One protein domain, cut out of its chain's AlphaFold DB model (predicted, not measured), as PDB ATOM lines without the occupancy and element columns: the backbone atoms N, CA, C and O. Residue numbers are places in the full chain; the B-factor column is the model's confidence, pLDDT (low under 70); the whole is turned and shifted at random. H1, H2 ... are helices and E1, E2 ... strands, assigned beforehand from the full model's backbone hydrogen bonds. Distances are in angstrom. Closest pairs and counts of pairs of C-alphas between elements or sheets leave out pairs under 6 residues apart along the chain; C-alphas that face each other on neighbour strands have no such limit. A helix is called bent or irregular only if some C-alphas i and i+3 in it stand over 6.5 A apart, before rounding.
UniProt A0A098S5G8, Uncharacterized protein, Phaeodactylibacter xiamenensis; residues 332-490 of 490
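Overview. This is residues 332 to 490 of the 490 residues of an uncharacterized protein of Phaeodactylibacter xiamenensis (UniProt A0A098S5G8). Picture a sandwich of two five-stranded sheets face to face, E3 E4 E7 E12 E9 and E5 E6 E8 E11 E10, with a small separate hairpin, E1 and E2, set off from the face of the first sheet that is turned away from the second. The edge strands E3 and E5 of the two sheets come together at one end, a short irregular helix, H1, grazes the second sheet, and a long loop, residues 441 to 456, lies far from the middle. The printed part has 159 residues; along it come eight strands, E1 to E8, then H1, then E9 to E12. The sheet E3 E4 E7 E12 E9 is antiparallel, the sheet E5 E6 E8 E11 E10 is mixed, and the class is mostly strand. The whole is compact, with a radius of gyration of the C-alphas of 16.0 A and spans of 43 by 40 by 29 A.

Along the chain. Find C-alpha 332 at (140.768, 94.717, 46.818), where E1, residues 332 to 336, begins; E2 follows at 341 to 346. E3, 355 to 362, is 21.4 A long and E4, 365 to 372, 21.9 A. Next come E5, 377 to 381, and E6, 384 to 389. Look for C-alpha 394 at (155.463, 105.733, 57.101): there E7, 394 to 403, the longest strand, starts its 27.7 A. E8 is 413 to 419, H1 426 to 432, E9 435 to 440, E10 457 to 459 and E11 469 to 475. E12, 483 to 489, runs 20.3 A to C-alpha 489 at (157.231, 108.305, 45.976).

Arrangement. In the twisted first sheet, look for N 358 and O 369, 2.9 A, in the hairpin E3 and E4; N 368 and O 399, 2.9 A, between E4 and E7; N 400 and O 486, 2.8 A, between E7 and E12; and N 437 and O 487, 2.8 A, between E12 and E9. In the second, the hairpin E5 and E6 has N 379 and O 386 at 2.9 A. E6 and E8 are parallel, with N 387 and O 416 at 2.8 A. E8 and E11 have N 415 and O 472 at 2.9 A, and the hairpin E10 and E11 has N 459 and O 473 at 2.9 A. The best planes of the sandwich, two sheets face to face, are 6 degrees apart, their strands at 28 degrees. Across it, the closest C-alphas of E3 and E5 are Gly 362 and Ser 379, 4.8 A. H1 only grazes the second sheet, with residues 429 to 432. H1 is irregular, C-alphas 427 and 430 being 8.4 A apart; 0 of 3 O i to N i+4 pairs and 1 of 4 O i to N i+3 pairs are within hydrogen-bond range. In the hairpin E1 and E2, N 335 and O 342 are 3.0 A apart; the closest C-alphas of E2 and E3, Tyr 346 and Pro 355, are 7.8 A apart.

Size, cuts and confidence. The two C-alphas farthest apart, Ser 350 and Gly 453, are 47.1 A from each other. The printed part has no cut; the link E9 to E10, 16 residues, is long. Mean pLDDT of the printed part is 73.0, with 58 residues under 70, among them 332 to 355 and 441 to 455.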
ATOM      1  N   LYS A 332     139.951  93.999  47.814       50.03
ATOM      2  CA  LYS A 332     140.768  94.717  46.818       50.03
ATOM      3  C   LYS A 332     140.062  96.008  46.431       50.03
ATOM      4  O   LYS A 332     138.870  95.975  46.128       50.03
ATOM      5  N   VAL A 333     140.783  97.125  46.416       56.09
ATOM      6  CA  VAL A 333     140.261  98.413  45.936       56.09
ATOM      7  C   VAL A 333     140.768  98.636  44.516       56.09
ATOM      8  O   VAL A 333     141.951  98.445  44.227       56.09
ATOM      9  N   VAL A 334     139.865  99.020  43.614       60.31
ATOM     10  CA  VAL A 334     140.244  99.420  42.256       60.31
ATOM     11  C   VAL A 334     140.720 100.860  42.307       60.31
ATOM     12  O   VAL A 334     139.925 101.775  42.522       60.31
ATOM     13  N   VAL A 335     142.016 101.058  42.091       54.62
ATOM     14  CA  VAL A 335     142.619 102.387  42.024       54.62
ATOM     15  C   VAL A 335     142.897 102.717  40.560       54.62
ATOM     16  O   VAL A 335     143.590 101.979  39.851       54.62
ATOM     17  N   TRP A 336     142.331 103.830  40.095       53.41
ATOM     18  CA  TRP A 336     142.535 104.344  38.742       53.41
ATOM     19  C   TRP A 336     143.778 105.227  38.732       53.41
ATOM     20  O   TRP A 336     143.696 106.425  38.999       53.41
ATOM     21  N   ASN A 337     144.939 104.623  38.465       46.91
ATOM     22  CA  ASN A 337     146.213 105.325  38.589       46.91
ATOM     23  C   ASN A 337     146.717 105.996  37.308       46.91
ATOM     24  O   ASN A 337     147.468 106.959  37.431       46.91
ATOM     25  N   SER A 338     146.309 105.546  36.118       41.91
ATOM     26  CA  SER A 338     146.830 106.088  34.849       41.91
ATOM     27  C   SER A 338     146.136 105.472  33.624       41.91
ATOM     28  O   SER A 338     146.764 104.863  32.771       41.91
ATOM     29  N   GLY A 339     144.803 105.554  33.541       45.16
ATOM     30  CA  GLY A 339     144.052 104.978  32.407       45.16
ATOM     31  C   GLY A 339     143.942 103.444  32.420       45.16
ATOM     32  O   GLY A 339     143.018 102.904  31.820       45.16
ATOM     33  N   THR A 340     144.785 102.756  33.191       40.72
ATOM     34  CA  THR A 340     144.667 101.323  33.476       40.72
ATOM     35  C   THR A 340     144.175 101.126  34.916       40.72
ATOM     36  O   THR A 340     144.833 101.594  35.852       40.72
ATOM     37  N   PRO A 341     143.021 100.473  35.146       52.75
ATOM     38  CA  PRO A 341     142.595 100.131  36.497       52.75
ATOM     39  C   PRO A 341     143.551  99.084  37.082       52.75
ATOM     40  O   PRO A 341     143.817  98.061  36.453       52.75
ATOM     41  N   SER A 342     144.061  99.330  38.292       55.56
ATOM     42  CA  SER A 342     144.840  98.339  39.044       55.56
ATOM     43  C   SER A 342     144.052  97.885  40.270       55.56
ATOM     44  O   SER A 342     143.442  98.701  40.964       55.56
ATOM     45  N   PHE A 343     144.044  96.576  40.521       55.03
ATOM     46  CA  PHE A 343     143.535  96.013  41.767       55.03
ATOM     47  C   PHE A 343     144.666  96.046  42.788       55.03
ATOM     48  O   PHE A 343     145.659  95.340  42.613       55.03
ATOM     49  N   GLN A 344     144.525  96.856  43.834       54.12
ATOM     50  CA  GLN A 344     145.478  96.872  44.942       54.12
ATOM     51  C   GLN A 344     144.871  96.158  46.149       54.12
ATOM     52  O   GLN A 344     143.693  96.349  46.467       54.12
ATOM     53  N   ASP A 345     145.668  95.300  46.786       51.22
ATOM     54  CA  ASP A 345     145.258  94.567  47.982       51.22
ATOM     55  C   ASP A 345     145.085  95.544  49.152       51.22
ATOM     56  O   ASP A 345     146.018  96.252  49.527       51.22
ATOM     57  N   TYR A 346     143.887  95.576  49.735       46.25
ATOM     58  CA  TYR A 346     143.603  96.280  50.978       46.25
ATOM     59  C   TYR A 346     143.795  95.298  52.135       46.25
ATOM     60  O   TYR A 346     142.929  94.474  52.443       46.25
ATOM     61  N   SER A 347     144.949  95.354  52.794       46.97
ATOM     62  CA  SER A 347     145.117  94.692  54.083       46.97
ATOM     63  C   SER A 347     144.586  95.633  55.164       46.97
ATOM     64  O   SER A 347     145.189  96.650  55.470       46.97
ATOM     65  N   ALA A 348     143.433  95.331  55.769       44.12
ATOM     66  CA  ALA A 348     143.055  96.027  56.997       44.12
ATOM     67  C   ALA A 348     143.837  95.367  58.134       44.12
ATOM     68  O   ALA A 348     143.444  94.315  58.649       44.12
ATOM     69  N   GLY A 349     144.982  95.943  58.477       41.34
ATOM     70  CA  GLY A 349     145.699  95.606  59.697       41.34
ATOM     71  C   GLY A 349     145.012  96.299  60.860       41.34
ATOM     72  O   GLY A 349     145.155  97.507  61.043       41.34
ATOM     73  N   SER A 350     144.276  95.536  61.664       44.25
ATOM     74  CA  SER A 350     143.990  95.929  63.042       44.25
ATOM     75  C   SER A 350     145.317  96.324  63.699       44.25
ATOM     76  O   SER A 350     146.269  95.552  63.624       44.25
ATOM     77  N   SER A 351     145.384  97.519  64.288       46.66
ATOM     78  CA  SER A 351     146.579  98.146  64.877       46.66
ATOM     79  C   SER A 351     147.695  98.534  63.890       46.66
ATOM     80  O   SER A 351     148.696  97.834  63.768       46.66
ATOM     81  N   GLY A 352     147.541  99.682  63.214       53.03
ATOM     82  CA  GLY A 352     148.647 100.565  62.791       53.03
ATOM     83  C   GLY A 352     149.736 100.005  61.863       53.03
ATOM     84  O   GLY A 352     150.693 100.719  61.594       53.03
ATOM     85  N   SER A 353     149.611  98.769  61.379       54.38
ATOM     86  CA  SER A 353     150.679  98.058  60.660       54.38
ATOM     87  C   SER A 353     150.387  97.851  59.177       54.38
ATOM     88  O   SER A 353     151.238  97.325  58.467       54.38
ATOM     89  N   ALA A 354     149.197  98.225  58.700       59.22
ATOM     90  CA  ALA A 354     148.842  98.061  57.298       59.22
ATOM     91  C   ALA A 354     148.753  99.395  56.549       59.22
ATOM     92  O   ALA A 354     148.287 100.389  57.123       59.22
ATOM     93  N   PRO A 355     149.162  99.413  55.269       68.38
ATOM     94  CA  PRO A 355     149.090 100.603  54.446       68.38
ATOM     95  C   PRO A 355     147.633 101.004  54.202       68.38
ATOM     96  O   PRO A 355     146.805 100.218  53.753       68.38
ATOM     97  N   THR A 356     147.342 102.265  54.474       70.12
ATOM     98  CA  THR A 356     146.073 102.948  54.248       70.12
ATOM     99  C   THR A 356     146.230 103.890  53.064       70.12
ATOM    100  O   THR A 356     147.165 104.687  53.035       70.12
ATOM    101  N   ILE A 357     145.307 103.826  52.102       73.25
ATOM    102  CA  ILE A 357     145.168 104.848  51.058       73.25
ATOM    103  C   ILE A 357     144.012 105.758  51.465       73.25
ATOM    104  O   ILE A 357     142.896 105.276  51.659       73.25
ATOM    105  N   SER A 358     144.256 107.058  51.604       71.44
ATOM    106  CA  SER A 358     143.212 108.023  51.955       71.44
ATOM    107  C   SER A 358     143.338 109.328  51.177       71.44
ATOM    108  O   SER A 358     144.408 109.691  50.689       71.44
ATOM    109  N   SER A 359     142.218 110.041  51.049       79.69
ATOM    110  CA  SER A 359     142.217 111.431  50.603       79.69
ATOM    111  C   SER A 359     142.363 112.349  51.811       79.69
ATOM    112  O   SER A 359     141.539 112.289  52.727       79.69
ATOM    113  N   ILE A 360     143.351 113.239  51.790       80.12
ATOM    114  CA  ILE A 360     143.527 114.281  52.804       80.12
ATOM    115  C   ILE A 360     143.273 115.651  52.169       80.12
ATOM    116  O   ILE A 360     143.671 115.907  51.033       80.12
ATOM    117  N   THR A 361     142.548 116.513  52.881       85.44
ATOM    118  CA  THR A 361     142.089 117.815  52.373       85.44
ATOM    119  C   THR A 361     142.542 118.926  53.305       85.44
ATOM    120  O   THR A 361     142.455 118.787  54.522       85.44
ATOM    121  N   GLY A 362     142.988 120.038  52.731       85.25
ATOM    122  CA  GLY A 362     143.387 121.225  53.473       85.25
ATOM    123  C   GLY A 362     143.709 122.378  52.538       85.25
ATOM    124  O   GLY A 362     144.135 122.162  51.407       85.25
ATOM    125  N   GLY A 363     143.441 123.608  52.980       77.38
ATOM    126  CA  GLY A 363     143.813 124.805  52.220       77.38
ATOM    127  C   GLY A 363     143.137 124.977  50.854       77.38
ATOM    128  O   GLY A 363     143.608 125.761  50.038       77.38
ATOM    129  N   GLY A 364     142.051 124.239  50.590       79.62
ATOM    130  CA  GLY A 364     141.339 124.238  49.307       79.62
ATOM    131  C   GLY A 364     141.801 123.171  48.311       79.62
ATOM    132  O   GLY A 364     141.252 123.112  47.216       79.62
ATOM    133  N   ALA A 365     142.761 122.315  48.678       80.75
ATOM    134  CA  ALA A 365     143.209 121.190  47.862       80.75
ATOM    135  C   ALA A 365     142.909 119.841  48.522       80.75
ATOM    136  O   ALA A 365     142.832 119.729  49.749       80.75
ATOM    137  N   THR A 366     142.787 118.809  47.689       83.88
ATOM    138  CA  THR A 366     142.653 117.413  48.110       83.88
ATOM    139  C   THR A 366     143.718 116.588  47.408       83.88
ATOM    140  O   THR A 366     143.844 116.649  46.184       83.88
ATOM    141  N   ILE A 367     144.455 115.790  48.176       83.75
ATOM    142  CA  ILE A 367     145.464 114.867  47.651       83.75
ATOM    143  C   ILE A 367     145.200 113.454  48.152       83.75
ATOM    144  O   ILE A 367     144.579 113.262  49.197       83.75
ATOM    145  N   MET A 368     145.681 112.464  47.409       84.38
ATOM    146  CA  MET A 368     145.693 111.075  47.852       84.38
ATOM    147  C   MET A 368     147.042 110.750  48.476       84.38
ATOM    148  O   MET A 368     148.075 111.155  47.953       84.38
ATOM    149  N   VAL A 369     147.032 109.996  49.565       83.94
ATOM    150  CA  VAL A 369     148.237 109.508  50.236       83.94
ATOM    151  C   VAL A 369     148.115 108.018  50.498       83.94
ATOM    152  O   VAL A 369     147.024 107.536  50.804       83.94
ATOM    153  N   LYS A 370     149.237 107.303  50.423       84.88
ATOM    154  CA  LYS A 370     149.380 105.951  50.962       84.88
ATOM    155  C   LYS A 370     150.352 105.984  52.125       84.88
ATOM    156  O   LYS A 370     151.488 106.414  51.960       84.88
ATOM    157  N   TYR A 371     149.910 105.539  53.289       82.44
ATOM    158  CA  TYR A 371     150.711 105.576  54.507       82.44
ATOM    159  C   TYR A 371     150.408 104.389  55.415       82.44
ATOM    160  O   TYR A 371     149.297 103.875  55.421       82.44
ATOM    161  N   THR A 372     151.360 103.993  56.247       82.50
ATOM    162  CA  THR A 372     151.142 103.066  57.364       82.50
ATOM    163  C   THR A 372     151.241 103.843  58.672       82.50
ATOM    164  O   THR A 372     152.158 104.642  58.828       82.50
ATOM    165  N   GLY A 373     150.316 103.633  59.612       82.19
ATOM    166  CA  GLY A 373     150.307 104.330  60.905       82.19
ATOM    167  C   GLY A 373     149.212 105.395  61.016       82.19
ATOM    168  O   GLY A 373     148.050 105.125  60.712       82.19
ATOM    169  N   THR A 374     149.554 106.590  61.505       85.75
ATOM    170  CA  THR A 374     148.581 107.673  61.747       85.75
ATOM    171  C   THR A 374     148.365 108.497  60.478       85.75
ATOM    172  O   THR A 374     149.300 108.734  59.726       85.75
ATOM    173  N   ALA A 375     147.137 108.958  60.225       84.19
ATOM    174  CA  ALA A 375     146.825 109.719  59.015       84.19
ATOM    175  C   ALA A 375     147.656 111.015  58.896       84.19
ATOM    176  O   ALA A 375     147.617 111.840  59.815       84.19
ATOM    177  N   PRO A 376     148.359 111.235  57.766       90.69
ATOM    178  CA  PRO A 376     148.921 112.533  57.430       90.69
ATOM    179  C   PRO A 376     147.834 113.601  57.288       90.69
ATOM    180  O   PRO A 376     146.664 113.299  57.050       90.69
ATOM    181  N   THR A 377     148.221 114.868  57.400       93.62
ATOM    182  CA  THR A 377     147.317 116.007  57.167       93.62
ATOM    183  C   THR A 377     147.887 116.934  56.104       93.62
ATOM    184  O   THR A 377     149.098 116.977  55.900       93.62
ATOM    185  N   LEU A 378     147.008 117.650  55.402       94.06
ATOM    186  CA  LEU A 378     147.385 118.632  54.389       94.06
ATOM    187  C   LEU A 378     147.070 120.036  54.903       94.06
ATOM    188  O   LEU A 378     145.999 120.280  55.457       94.06
ATOM    189  N   SER A 379     147.984 120.972  54.681       93.69
ATOM    190  CA  SER A 379     147.772 122.399  54.914       93.69
ATOM    191  C   SER A 379     148.506 123.232  53.861       93.69
ATOM    192  O   SER A 379     149.265 122.690  53.056       93.69
ATOM    193  N   GLY A 380     148.260 124.542  53.845       90.62
ATOM    194  CA  GLY A 380     148.862 125.465  52.882       90.62
ATOM    195  C   GLY A 380     147.833 126.143  51.982       90.62
ATOM    196  O   GLY A 380     146.640 126.088  52.258       90.62
ATOM    197  N   SER A 381     148.301 126.852  50.959       90.25
ATOM    198  CA  SER A 381     147.478 127.470  49.907       90.25
ATOM    199  C   SER A 381     148.373 128.025  48.794       90.25
ATOM    200  O   SER A 381     149.571 128.230  49.002       90.25
ATOM    201  N   SER A 382     147.793 128.305  47.621       88.00
ATOM    202  CA  SER A 382     148.440 129.081  46.544       88.00
ATOM    203  C   SER A 382     149.847 128.588  46.183       88.00
ATOM    204  O   SER A 382     150.819 129.340  46.246       88.00
ATOM    205  N   GLY A 383     149.962 127.298  45.867       85.94
ATOM    206  CA  GLY A 383     151.214 126.669  45.446       85.94
ATOM    207  C   GLY A 383     152.190 126.349  46.562       85.94
ATOM    208  O   GLY A 383     153.232 125.787  46.266       85.94
ATOM    209  N   ASN A 384     151.876 126.649  47.822       91.12
ATOM    210  CA  ASN A 384     152.689 126.261  48.972       91.12
ATOM    211  C   ASN A 384     151.908 125.282  49.831       91.12
ATOM    212  O   ASN A 384     150.917 125.667  50.454       91.12
ATOM    213  N   TRP A 385     152.352 124.032  49.866       92.50
ATOM    214  CA  TRP A 385     151.596 122.947  50.468       92.50
ATOM    215  C   TRP A 385     152.463 122.121  51.396       92.50
ATOM    216  O   TRP A 385     153.602 121.798  51.074       92.50
ATOM    217  N   THR A 386     151.910 121.763  52.549       92.69
ATOM    218  CA  THR A 386     152.602 120.981  53.567       92.69
ATOM    219  C   THR A 386     151.809 119.726  53.890       92.69
ATOM    220  O   THR A 386     150.674 119.805  54.365       92.69
ATOM    221  N   ILE A 387     152.427 118.572  53.646       93.69
ATOM    222  CA  ILE A 387     151.977 117.263  54.111       93.69
ATOM    223  C   ILE A 387     152.637 117.027  55.468       93.69
ATOM    224  O   ILE A 387     153.840 116.790  55.549       93.69
ATOM    225  N   THR A 388     151.863 117.110  56.542       93.44
ATOM    226  CA  THR A 388     152.354 116.831  57.892       93.44
ATOM    227  C   THR A 388     152.174 115.349  58.190       93.44
ATOM    228  O   THR A 388     151.046 114.862  58.280       93.44
ATOM    229  N   VAL A 389     153.291 114.643  58.349       91.25
ATOM    230  CA  VAL A 389     153.373 113.215  58.649       91.25
ATOM    231  C   VAL A 389     153.600 113.033  60.158       91.25
ATOM    232  O   VAL A 389     154.654 113.423  60.668       91.25
ATOM    233  N   PRO A 390     152.628 112.488  60.912       90.38
ATOM    234  CA  PRO A 390     152.757 112.299  62.355       90.38
ATOM    235  C   PRO A 390     153.828 111.265  62.725       90.38
ATOM    236  O   PRO A 390     154.104 110.344  61.957       90.38
ATOM    237  N   SER A 391     154.354 111.352  63.950       86.25
ATOM    238  CA  SER A 391     155.275 110.348  64.502       86.25
ATOM    239  C   SER A 391     154.712 108.927  64.378       86.25
ATOM    240  O   SER A 391     153.537 108.688  64.664       86.25
ATOM    241  N   GLY A 392     155.562 107.973  63.989       82.25
ATOM    242  CA  GLY A 392     155.177 106.569  63.793       82.25
ATOM    243  C   GLY A 392     154.415 106.293  62.495       82.25
ATOM    244  O   GLY A 392     153.859 105.208  62.345       82.25
ATOM    245  N   THR A 393     154.378 107.256  61.571       85.38
ATOM    246  CA  THR A 393     153.776 107.093  60.244       85.38
ATOM    247  C   THR A 393     154.862 106.895  59.198       85.38
ATOM    248  O   THR A 393     155.834 107.646  59.166       85.38
ATOM    249  N   ILE A 394     154.680 105.908  58.327       85.50
ATOM    250  CA  ILE A 394     155.463 105.733  57.101       85.50
ATOM    251  C   ILE A 394     154.596 106.243  55.956       85.50
ATOM    252  O   ILE A 394     153.480 105.757  55.793       85.50
ATOM    253  N   LEU A 395     155.071 107.231  55.202       87.50
ATOM    254  CA  LEU A 395     154.410 107.712  53.988       87.50
ATOM    255  C   LEU A 395     155.078 107.033  52.787       87.50
ATOM    256  O   LEU A 395     156.266 107.241  52.583       87.50
ATOM    257  N   ASP A 396     154.321 106.245  52.021       85.75
ATOM    258  CA  ASP A 396     154.832 105.532  50.841       85.75
ATOM    259  C   ASP A 396     154.797 106.440  49.605       85.75
ATOM    260  O   ASP A 396     155.775 106.587  48.883       85.75
ATOM    261  N   TRP A 397     153.641 107.054  49.339       87.88
ATOM    262  CA  TRP A 397     153.481 107.975  48.220       87.88
ATOM    263  C   TRP A 397     152.360 108.976  48.462       87.88
ATOM    264  O   TRP A 397     151.430 108.740  49.241       87.88
ATOM    265  N   PHE A 398     152.417 110.087  47.737       87.94
ATOM    266  CA  PHE A 398     151.303 111.009  47.584       87.94
ATOM    267  C   PHE A 398     151.036 111.291  46.108       87.94
ATOM    268  O   PHE A 398     151.934 111.280  45.268       87.94
ATOM    269  N   ARG A 399     149.773 111.567  45.792       86.50
ATOM    270  CA  ARG A 399     149.345 112.020  44.477       86.50
ATOM    271  C   ARG A 399     148.475 113.253  44.594       86.50
ATOM    272  O   ARG A 399     147.454 113.259  45.282       86.50
ATOM    273  N   TRP A 400     148.834 114.247  43.803       85.25
ATOM    274  CA  TRP A 400     148.128 115.500  43.660       85.25
ATOM    275  C   TRP A 400     147.592 115.636  42.242       85.25
ATOM    276  O   TRP A 400     148.367 115.586  41.295       85.25
ATOM    277  N   ASN A 401     146.293 115.889  42.092       82.62
ATOM    278  CA  ASN A 401     145.721 116.333  40.820       82.62
ATOM    279  C   ASN A 401     145.384 117.815  40.931       82.62
ATOM    280  O   ASN A 401     144.612 118.206  41.804       82.62
ATOM    281  N   GLY A 402     146.021 118.635  40.107       77.81
ATOM    282  CA  GLY A 402     145.936 120.079  40.208       77.81
ATOM    283  C   GLY A 402     145.859 120.733  38.843       77.81
ATOM    284  O   GLY A 402     146.000 120.092  37.805       77.81
ATOM    285  N   ASN A 403     145.595 122.027  38.884       82.38
ATOM    286  CA  ASN A 403     145.572 122.895  37.727       82.38
ATOM    287  C   ASN A 403     146.345 124.179  38.036       82.38
ATOM    288  O   ASN A 403     146.741 124.417  39.180       82.38
ATOM    289  N   ASN A 404     146.516 125.045  37.041       82.50
ATOM    290  CA  ASN A 404     147.320 126.262  37.200       82.50
ATOM    291  C   ASN A 404     146.802 127.225  38.296       82.50
ATOM    292  O   ASN A 404     147.563 128.065  38.763       82.50
ATOM    293  N   SER A 405     145.558 127.084  38.782       84.38
ATOM    294  CA  SER A 405     145.045 127.881  39.914       84.38
ATOM    295  C   SER A 405     145.640 127.492  41.274       84.38
ATOM    296  O   SER A 405     145.574 128.274  42.221       84.38
ATOM    297  N   PHE A 406     146.249 126.307  41.374       84.06
ATOM    298  CA  PHE A 406     146.901 125.819  42.592       84.06
ATOM    299  C   PHE A 406     148.378 126.198  42.686       84.06
ATOM    300  O   PHE A 406     149.022 125.786  43.650       84.06
ATOM    301  N   LEU A 407     148.915 126.936  41.712       87.56
ATOM    302  CA  LEU A 407     150.312 127.364  41.674       87.56
ATOM    303  C   LEU A 407     150.521 128.673  42.442       87.56
ATOM    304  O   LEU A 407     149.586 129.425  42.726       87.56
ATOM    305  N   THR A 408     151.777 128.958  42.777       88.25
ATOM    306  CA  THR A 408     152.180 130.292  43.230       88.25
ATOM    307  C   THR A 408     152.034 131.303  42.087       88.25
ATOM    308  O   THR A 408     151.972 130.936  40.915       88.25
ATOM    309  N   ALA A 409     152.066 132.603  42.401       84.38
ATOM    310  CA  ALA A 409     152.074 133.654  41.376       84.38
ATOM    311  C   ALA A 409     153.260 133.539  40.388       84.38
ATOM    312  O   ALA A 409     153.167 134.029  39.267       84.38
ATOM    313  N   GLY A 410     154.356 132.880  40.791       81.50
ATOM    314  CA  GLY A 410     155.515 132.590  39.939       81.50
ATOM    315  C   GLY A 410     155.356 131.363  39.035       81.50
ATOM    316  O   GLY A 410     156.187 131.159  38.157       81.50
ATOM    317  N   GLY A 411     154.289 130.573  39.200       84.88
ATOM    318  CA  GLY A 411     154.090 129.320  38.464       84.88
ATOM    319  C   GLY A 411     154.773 128.106  39.077       84.88
ATOM    320  O   GLY A 411     154.882 127.081  38.407       84.88
ATOM    321  N   ASP A 412     155.222 128.218  40.324       88.19
ATOM    322  CA  ASP A 412     155.883 127.137  41.048       88.19
ATOM    323  C   ASP A 412     154.910 126.451  42.008       88.19
ATOM    324  O   ASP A 412     153.970 127.074  42.522       88.19
ATOM    325  N   MET A 413     155.179 125.180  42.287       90.12
ATOM    326  CA  MET A 413     154.559 124.415  43.359       90.12
ATOM    327  C   MET A 413     155.627 123.949  44.349       90.12
ATOM    328  O   MET A 413     156.537 123.202  44.004       90.12
ATOM    329  N   ASN A 414     155.462 124.344  45.604       90.12
ATOM    330  CA  ASN A 414     156.292 123.964  46.733       90.12
ATOM    331  C   ASN A 414     155.552 122.907  47.552       90.12
ATOM    332  O   ASN A 414     154.504 123.190  48.138       90.12
ATOM    333  N   ILE A 415     156.103 121.698  47.604       89.75
ATOM    334  CA  ILE A 415     155.572 120.587  48.391       89.75
ATOM    335  C   ILE A 415     156.538 120.322  49.531       89.75
ATOM    336  O   ILE A 415     157.657 119.858  49.326       89.75
ATOM    337  N   THR A 416     156.098 120.629  50.743       89.81
ATOM    338  CA  THR A 416     156.819 120.338  51.978       89.81
ATOM    339  C   THR A 416     156.271 119.062  52.593       89.81
ATOM    340  O   THR A 416     155.076 118.971  52.859       89.81
ATOM    341  N   VAL A 417     157.127 118.093  52.880       90.00
ATOM    342  CA  VAL A 417     156.784 116.920  53.682       90.00
ATOM    343  C   VAL A 417     157.414 117.125  55.050       90.00
ATOM    344  O   VAL A 417     158.635 117.145  55.192       90.00
ATOM    345  N   GLN A 418     156.572 117.353  56.053       89.69
ATOM    346  CA  GLN A 418     156.984 117.646  57.418       89.69
ATOM    347  C   GLN A 418     156.756 116.428  58.307       89.69
ATOM    348  O   GLN A 418     155.624 116.090  58.640       89.69
ATOM    349  N   TRP A 419     157.840 115.812  58.744       87.75
ATOM    350  CA  TRP A 419     157.869 114.658  59.623       87.75
ATOM    351  C   TRP A 419     157.935 115.100  61.087       87.75
ATOM    352  O   TRP A 419     158.919 115.671  61.560       87.75
ATOM    353  N   VAL A 420     156.861 114.849  61.830       87.12
ATOM    354  CA  VAL A 420     156.730 115.294  63.220       87.12
ATOM    355  C   VAL A 420     157.442 114.327  64.160       87.12
ATOM    356  O   VAL A 420     157.152 113.133  64.172       87.12
ATOM    357  N   GLY A 421     158.323 114.859  65.011       79.56
ATOM    358  CA  GLY A 421     158.991 114.079  66.059       79.56
ATOM    359  C   GLY A 421     160.117 113.173  65.556       79.56
ATOM    360  O   GLY A 421     160.534 112.275  66.282       79.56
ATOM    361  N   VAL A 422     160.612 113.409  64.337       72.12
ATOM    362  CA  VAL A 422     161.683 112.628  63.705       72.12
ATOM    363  C   VAL A 422     162.861 113.541  63.368       72.12
ATOM    364  O   VAL A 422     162.675 114.647  62.863       72.12
ATOM    365  N   SER A 423     164.079 113.081  63.644       69.31
ATOM    366  CA  SER A 423     165.325 113.738  63.234       69.31
ATOM    367  C   SER A 423     166.038 112.864  62.209       69.31
ATOM    368  O   SER A 423     166.333 111.703  62.499       69.31
ATOM    369  N   PHE A 424     166.328 113.406  61.029       69.69
ATOM    370  CA  PHE A 424     166.977 112.656  59.959       69.69
ATOM    371  C   PHE A 424     168.496 112.673  60.089       69.69
ATOM    372  O   PHE A 424     169.101 113.691  60.431       69.69
ATOM    373  N   ASN A 425     169.122 111.543  59.764       66.69
ATOM    374  CA  ASN A 425     170.561 111.504  59.571       66.69
ATOM    375  C   ASN A 425     170.896 112.185  58.239       66.69
ATOM    376  O   ASN A 425     170.531 111.693  57.172       66.69
ATOM    377  N   THR A 426     171.632 113.293  58.287       63.81
ATOM    378  CA  THR A 426     172.024 114.054  57.093       63.81
ATOM    379  C   THR A 426     172.930 113.267  56.140       63.81
ATOM    380  O   THR A 426     173.101 113.689  55.002       63.81
ATOM    381  N   SER A 427     173.501 112.128  56.560       65.44
ATOM    382  CA  SER A 427     174.254 111.215  55.684       65.44
ATOM    383  C   SER A 427     173.376 110.224  54.902       65.44
ATOM    384  O   SER A 427     173.907 109.459  54.106       65.44
ATOM    385  N   GLN A 428     172.065 110.187  55.164       63.12
ATOM    386  CA  GLN A 428     171.054 109.389  54.448       63.12
ATOM    387  C   GLN A 428     169.902 110.289  53.962       63.12
ATOM    388  O   GLN A 428     168.753 109.866  53.886       63.12
ATOM    389  N   ALA A 429     170.234 111.549  53.670       57.56
ATOM    390  CA  ALA A 429     169.335 112.611  53.229       57.56
ATOM    391  C   ALA A 429     168.363 112.186  52.113       57.56
ATOM    392  O   ALA A 429     167.202 112.588  52.134       57.56
ATOM    393  N   ASP A 430     168.829 111.340  51.196       61.47
ATOM    394  CA  ASP A 430     168.080 110.923  50.010       61.47
ATOM    395  C   ASP A 430     166.904 109.984  50.334       61.47
ATOM    396  O   ASP A 430     165.970 109.895  49.553       61.47
ATOM    397  N   ALA A 431     166.887 109.333  51.505       63.16
ATOM    398  CA  ALA A 431     165.846 108.360  51.865       63.16
ATOM    399  C   ALA A 431     164.489 108.984  52.258       63.16
ATOM    400  O   ALA A 431     163.533 108.261  52.518       63.16
ATOM    401  N   VAL A 432     164.412 110.312  52.395       72.31
ATOM    402  CA  VAL A 432     163.205 111.051  52.836       72.31
ATOM    403  C   VAL A 432     162.852 112.209  51.900       72.31
ATOM    404  O   VAL A 432     162.024 113.069  52.227       72.31
ATOM    405  N   ILE A 433     163.512 112.257  50.746       76.88
ATOM    406  CA  ILE A 433     163.191 113.157  49.645       76.88
ATOM    407  C   ILE A 433     162.355 112.331  48.668       76.88
ATOM    408  O   ILE A 433     162.841 111.299  48.218       76.88
ATOM    409  N   PRO A 434     161.119 112.743  48.348       80.94
ATOM    410  CA  PRO A 434     160.313 111.986  47.409       80.94
ATOM    411  C   PRO A 434     160.871 112.122  45.993       80.94
ATOM    412  O   PRO A 434     161.159 113.239  45.545       80.94
ATOM    413  N   ASP A 435     160.916 111.016  45.262       82.00
ATOM    414  CA  ASP A 435     161.077 111.025  43.817       82.00
ATOM    415  C   ASP A 435     159.800 111.597  43.194       82.00
ATOM    416  O   ASP A 435     158.711 111.023  43.287       82.00
ATOM    417  N   ILE A 436     159.919 112.785  42.595       83.38
ATOM    418  CA  ILE A 436     158.785 113.494  42.005       83.38
ATOM    419  C   ILE A 436     158.650 113.139  40.528       83.38
ATOM    420  O   ILE A 436     159.500 113.484  39.707       83.38
ATOM    421  N   THR A 437     157.510 112.550  40.182       81.69
ATOM    422  CA  THR A 437     157.056 112.364  38.804       81.69
ATOM    423  C   THR A 437     155.914 113.330  38.500       81.69
ATOM    424  O   THR A 437     154.932 113.411  39.240       81.69
ATOM    425  N   LEU A 438     156.020 114.054  37.386       78.75
ATOM    426  CA  LEU A 438     154.991 114.968  36.898       78.75
ATOM    427  C   LEU A 438     154.380 114.426  35.605       78.75
ATOM    428  O   LEU A 438     155.096 114.100  34.662       78.75
ATOM    429  N   VAL A 439     153.051 114.370  35.558       74.19
ATOM    430  CA  VAL A 439     152.289 113.866  34.412       74.19
ATOM    431  C   VAL A 439     151.325 114.949  33.935       74.19
ATOM    432  O   VAL A 439     150.450 115.382  34.687       74.19
ATOM    433  N   GLU A 440     151.460 115.384  32.683       70.00
ATOM    434  CA  GLU A 440     150.482 116.274  32.051       70.00
ATOM    435  C   GLU A 440     149.186 115.516  31.740       70.00
ATOM    436  O   GLU A 440     149.210 114.366  31.299       70.00
ATOM    437  N   ARG A 441     148.034 116.161  31.951       64.12
ATOM    438  CA  ARG A 441     146.726 115.574  31.660       64.12
ATOM    439  C   ARG A 441     146.012 116.352  30.561       64.12
ATOM    440  O   ARG A 441     145.259 117.279  30.836       64.12
ATOM    441  N   THR A 442     146.166 115.934  29.309       57.84
ATOM    442  CA  THR A 442     145.332 116.455  28.215       57.84
ATOM    443  C   THR A 442     143.932 115.834  28.244       57.84
ATOM    444  O   THR A 442     143.776 114.645  28.523       57.84
ATOM    445  N   THR A 443     142.902 116.615  27.895       52.12
ATOM    446  CA  THR A 443     141.471 116.235  27.925       52.12
ATOM    447  C   THR A 443     141.092 115.025  27.064       52.12
ATOM    448  O   THR A 443     139.974 114.523  27.166       52.12
ATOM    449  N   THR A 444     142.002 114.521  26.232       48.31
ATOM    450  CA  THR A 444     141.801 113.325  25.413       48.31
ATOM    451  C   THR A 444     142.587 112.168  26.029       48.31
ATOM    452  O   THR A 444     143.716 111.932  25.627       48.31
ATOM    453  N   LEU A 445     141.984 111.481  27.015       45.00
ATOM    454  CA  LEU A 445     142.435 110.213  27.623       45.00
ATOM    455  C   LEU A 445     143.924 110.168  28.009       45.00
ATOM    456  O   LEU A 445     144.729 109.907  27.133       45.00
ATOM    457  N   ASN A 446     144.244 110.337  29.307       50.34
ATOM    458  CA  ASN A 446     145.530 110.075  29.996       50.34
ATOM    459  C   ASN A 446     146.640 109.442  29.130       50.34
ATOM    460  O   ASN A 446     147.046 108.303  29.364       50.34
ATOM    461  N   GLN A 447     147.136 110.163  28.130       47.53
ATOM    462  CA  GLN A 447     148.319 109.761  27.407       47.53
ATOM    463  C   GLN A 447     149.452 110.353  28.211       47.53
ATOM    464  O   GLN A 447     149.601 111.569  28.295       47.53
ATOM    465  N   GLN A 448     150.200 109.465  28.854       45.38
ATOM    466  CA  GLN A 448     151.533 109.770  29.325       45.38
ATOM    467  C   GLN A 448     152.345 110.156  28.086       45.38
ATOM    468  O   GLN A 448     152.870 109.300  27.376       45.38
ATOM    469  N   LEU A 449     152.367 111.452  27.768       50.03
ATOM    470  CA  LEU A 449     153.354 112.017  26.865       50.03
ATOM    471  C   LEU A 449     154.666 112.039  27.641       50.03
ATOM    472  O   LEU A 449     155.078 113.055  28.194       50.03
ATOM    473  N   ASP A 450     155.301 110.874  27.722       47.41
ATOM    474  CA  ASP A 450     156.713 110.833  28.036       47.41
ATOM    475  C   ASP A 450     157.433 111.575  26.908       47.41
ATOM    476  O   ASP A 450     157.406 111.163  25.749       47.41
ATOM    477  N   VAL A 451     158.116 112.649  27.306       44.69
ATOM    478  CA  VAL A 451     159.168 113.351  26.563       44.69
ATOM    479  C   VAL A 451     158.688 114.445  25.591       44.69
ATOM    480  O   VAL A 451     158.211 114.186  24.494       44.69
ATOM    481  N   GLN A 452     158.925 115.703  25.997       42.56
ATOM    482  CA  GLN A 452     159.907 116.663  25.433       42.56
ATOM    483  C   GLN A 452     159.357 118.106  25.395       42.56
ATOM    484  O   GLN A 452     158.609 118.471  24.495       42.56
ATOM    485  N   GLY A 453     159.806 118.962  26.329       50.47
ATOM    486  CA  GLY A 453     159.873 120.414  26.080       50.47
ATOM    487  C   GLY A 453     159.407 121.393  27.167       50.47
ATOM    488  O   GLY A 453     159.678 122.578  27.017       50.47
ATOM    489  N   ALA A 454     158.758 120.974  28.256       54.53
ATOM    490  CA  ALA A 454     158.060 121.931  29.133       54.53
ATOM    491  C   ALA A 454     158.929 122.727  30.139       54.53
ATOM    492  O   ALA A 454     158.387 123.508  30.912       54.53
ATOM    493  N   GLY A 455     160.261 122.584  30.142       61.81
ATOM    494  CA  GLY A 455     161.150 123.475  30.912       61.81
ATOM    495  C   GLY A 455     160.933 123.489  32.433       61.81
ATOM    496  O   GLY A 455     161.381 124.428  33.088       61.81
ATOM    497  N   TRP A 456     160.256 122.478  32.991       75.69
ATOM    498  CA  TRP A 456     160.072 122.350  34.432       75.69
ATOM    499  C   TRP A 456     161.305 121.750  35.089       75.69
ATOM    500  O   TRP A 456     162.049 120.980  34.480       75.69
ATOM    501  N   ASN A 457     161.510 122.101  36.352       78.06
ATOM    502  CA  ASN A 457     162.616 121.584  37.134       78.06
ATOM    503  C   ASN A 457     162.142 121.266  38.549       78.06
ATOM    504  O   ASN A 457     161.505 122.110  39.186       78.06
ATOM    505  N   VAL A 458     162.469 120.069  39.034       80.38
ATOM    506  CA  VAL A 458     162.312 119.719  40.447       80.38
ATOM    507  C   VAL A 458     163.630 120.008  41.133       80.38
ATOM    508  O   VAL A 458     164.672 119.461  40.780       80.38
ATOM    509  N   THR A 459     163.579 120.877  42.130       79.19
ATOM    510  CA  THR A 459     164.711 121.127  43.010       79.19
ATOM    511  C   THR A 459     164.302 120.807  44.432       79.19
ATOM    512  O   THR A 459     163.251 121.232  44.900       79.19
ATOM    513  N   CYS A 460     165.138 120.063  45.135       72.06
ATOM    514  CA  CYS A 460     165.088 119.941  46.580       72.06
ATOM    515  C   CYS A 460     166.162 120.891  47.127       72.06
ATOM    516  O   CYS A 460     167.317 120.485  47.272       72.06
ATOM    517  N   PRO A 461     165.865 122.191  47.340       63.88
ATOM    518  CA  PRO A 461     166.849 123.091  47.925       63.88
ATOM    519  C   PRO A 461     167.338 122.456  49.227       63.88
ATOM    520  O   PRO A 461     166.535 122.161  50.110       63.88
ATOM    521  N   ASN A 462     168.645 122.181  49.306       56.62
ATOM    522  CA  ASN A 462     169.293 121.420  50.378       56.62
ATOM    523  C   ASN A 462     169.347 122.221  51.697       56.62
ATOM    524  O   ASN A 462     170.405 122.477  52.267       56.62
ATOM    525  N   ALA A 463     168.191 122.692  52.150       49.31
ATOM    526  CA  ALA A 463     168.006 123.587  53.269       49.31
ATOM    527  C   ALA A 463     167.150 122.874  54.320       49.31
ATOM    528  O   ALA A 463     165.937 123.038  54.376       49.31
ATOM    529  N   GLY A 464     167.802 122.087  55.181       55.06
ATOM    530  CA  GLY A 464     167.246 121.806  56.507       55.06
ATOM    531  C   GLY A 464     166.678 120.413  56.768       55.06
ATOM    532  O   GLY A 464     165.742 120.297  57.553       55.06
ATOM    533  N   ILE A 465     167.311 119.349  56.262       59.47
ATOM    534  CA  ILE A 465     167.023 117.956  56.683       59.47
ATOM    535  C   ILE A 465     167.149 117.775  58.219       59.47
ATOM    536  O   ILE A 465     166.536 116.887  58.806       59.47
ATOM    537  N   GLY A 466     167.854 118.681  58.910       56.78
ATOM    538  CA  GLY A 466     167.931 118.728  60.375       56.78
ATOM    539  C   GLY A 466     166.662 119.199  61.110       56.78
ATOM    540  O   GLY A 466     166.602 119.052  62.325       56.78
ATOM    541  N   GLY A 467     165.658 119.754  60.418       63.22
ATOM    542  CA  GLY A 467     164.416 120.273  61.017       63.22
ATOM    543  C   GLY A 467     163.207 119.335  60.929       63.22
ATOM    544  O   GLY A 467     162.110 119.730  61.318       63.22
ATOM    545  N   GLY A 468     163.389 118.123  60.391       72.31
ATOM    546  CA  GLY A 468     162.304 117.159  60.196       72.31
ATOM    547  C   GLY A 468     161.396 117.471  59.001       72.31
ATOM    548  O   GLY A 468     160.302 116.935  58.928       72.31
ATOM    549  N   ALA A 469     161.807 118.322  58.056       79.81
ATOM    550  CA  ALA A 469     161.024 118.607  56.854       79.81
ATOM    551  C   ALA A 469     161.887 118.591  55.589       79.81
ATOM    552  O   ALA A 469     163.036 119.028  55.607       79.81
ATOM    553  N   THR A 470     161.308 118.126  54.485       80.94
ATOM    554  CA  THR A 470     161.888 118.201  53.139       80.94
ATOM    555  C   THR A 470     160.951 118.999  52.245       80.94
ATOM    556  O   THR A 470     159.739 118.828  52.306       80.94
ATOM    557  N   THR A 471     161.488 119.930  51.454       85.81
ATOM    558  CA  THR A 471     160.685 120.717  50.507       85.81
ATOM    559  C   THR A 471     161.182 120.471  49.098       85.81
ATOM    560  O   THR A 471     162.339 120.757  48.797       85.81
ATOM    561  N   SER A 472     160.293 119.976  48.245       86.75
ATOM    562  CA  SER A 472     160.513 119.865  46.808       86.75
ATOM    563  C   SER A 472     159.806 121.023  46.116       86.75
ATOM    564  O   SER A 472     158.611 121.250  46.311       86.75
ATOM    565  N   VAL A 473     160.556 121.771  45.318       87.31
ATOM    566  CA  VAL A 473     160.073 122.885  44.505       87.31
ATOM    567  C   VAL A 473     159.993 122.415  43.066       87.31
ATOM    568  O   VAL A 473     161.010 122.073  42.463       87.31
ATOM    569  N   ILE A 474     158.784 122.412  42.522       88.31
ATOM    570  CA  ILE A 474     158.501 122.126  41.122       88.31
ATOM    571  C   ILE A 474     158.290 123.466  40.431       88.31
ATOM    572  O   ILE A 474     157.286 124.141  40.662       88.31
ATOM    573  N   SER A 475     159.257 123.861  39.615       86.31
ATOM    574  CA  SER A 475     159.250 125.146  38.917       86.31
ATOM    575  C   SER A 475     158.834 125.004  37.459       86.31
ATOM    576  O   SER A 475     158.980 123.930  36.878       86.31
ATOM    577  N   GLY A 476     158.314 126.082  36.868       79.06
ATOM    578  CA  GLY A 476     157.939 126.115  35.446       79.06
ATOM    579  C   GLY A 476     156.587 125.468  35.115       79.06
ATOM    580  O   GLY A 476     156.307 125.201  33.947       79.06
ATOM    581  N   LEU A 477     155.714 125.246  36.108       80.38
ATOM    582  CA  LEU A 477     154.427 124.567  35.902       80.38
ATOM    583  C   LEU A 477     153.395 125.399  35.120       80.38
ATOM    584  O   LEU A 477     152.463 124.843  34.548       80.38
ATOM    585  N   ASN A 478     153.586 126.716  35.006       76.12
ATOM    586  CA  ASN A 478     152.758 127.570  34.141       76.12
ATOM    587  C   ASN A 478     152.803 127.166  32.654       76.12
ATOM    588  O   ASN A 478     151.924 127.572  31.895       76.12
ATOM    589  N   GLY A 479     153.813 126.398  32.230       68.69
ATOM    590  CA  GLY A 479     153.943 125.905  30.858       68.69
ATOM    591  C   GLY A 479     153.004 124.749  30.490       68.69
ATOM    592  O   GLY A 479     152.956 124.383  29.320       68.69
ATOM    593  N   PHE A 480     152.270 124.175  31.450       70.56
ATOM    594  CA  PHE A 480     151.388 123.020  31.236       70.56
ATOM    595  C   PHE A 480     149.964 123.421  30.828       70.56
ATOM    596  O   PHE A 480     149.460 124.471  31.240       70.56
ATOM    597  N   GLY A 481     149.291 122.549  30.063       63.09
ATOM    598  CA  GLY A 481     147.967 122.741  29.453       63.09
ATOM    599  C   GLY A 481     146.760 122.823  30.398       63.09
ATOM    600  O   GLY A 481     145.649 122.467  30.011       63.09
ATOM    601  N   GLY A 482     146.944 123.306  31.624       67.31
ATOM    602  CA  GLY A 482     145.872 123.571  32.574       67.31
ATOM    603  C   GLY A 482     145.722 122.496  33.638       67.31
ATOM    604  O   GLY A 482     145.621 122.889  34.785       67.31
ATOM    605  N   ASP A 483     145.789 121.201  33.306       77.69
ATOM    606  CA  ASP A 483     145.654 120.090  34.263       77.69
ATOM    607  C   ASP A 483     146.915 119.214  34.311       77.69
ATOM    608  O   ASP A 483     147.463 118.800  33.286       77.69
ATOM    609  N   TRP A 484     147.347 118.865  35.518       78.56
ATOM    610  CA  TRP A 484     148.533 118.044  35.748       78.56
ATOM    611  C   TRP A 484     148.392 117.197  37.013       78.56
ATOM    612  O   TRP A 484     147.571 117.454  37.901       78.56
ATOM    613  N   THR A 485     149.210 116.154  37.089       81.75
ATOM    614  CA  THR A 485     149.311 115.271  38.243       81.75
ATOM    615  C   THR A 485     150.750 115.230  38.739       81.75
ATOM    616  O   THR A 485     151.654 114.894  37.980       81.75
ATOM    617  N   VAL A 486     150.949 115.525  40.023       84.00
ATOM    618  CA  VAL A 486     152.224 115.327  40.726       84.00
ATOM    619  C   VAL A 486     152.131 114.046  41.541       84.00
ATOM    620  O   VAL A 486     151.171 113.853  42.287       84.00
ATOM    621  N   ILE A 487     153.125 113.178  41.412       83.62
ATOM    622  CA  ILE A 487     153.279 111.957  42.201       83.62
ATOM    623  C   ILE A 487     154.622 112.053  42.912       83.62
ATOM    624  O   ILE A 487     155.629 112.300  42.257       83.62
ATOM    625  N   GLY A 488     154.629 111.901  44.234       83.69
ATOM    626  CA  GLY A 488     155.855 111.757  45.013       83.69
ATOM    627  C   GLY A 488     155.904 110.387  45.665       83.69
ATOM    628  O   GLY A 488     154.946 110.020  46.348       83.69
ATOM    629  N   GLU A 489     156.992 109.656  45.450       82.00
ATOM    630  CA  GLU A 489     157.231 108.305  45.976       82.00
ATOM    631  C   GLU A 489     158.481 108.315  46.871       82.00
ATOM    632  O   GLU A 489     159.433 109.027  46.560       82.00
ATOM    633  N   PHE A 490     158.453 107.595  47.996       77.62
ATOM    634  CA  PHE A 490     159.533 107.540  48.996       77.62
ATOM    635  C   PHE A 490     160.204 106.170  49.074       77.62
ATOM    636  O   PHE A 490     159.514 105.151  48.824       77.62
TER     637      PHE A 490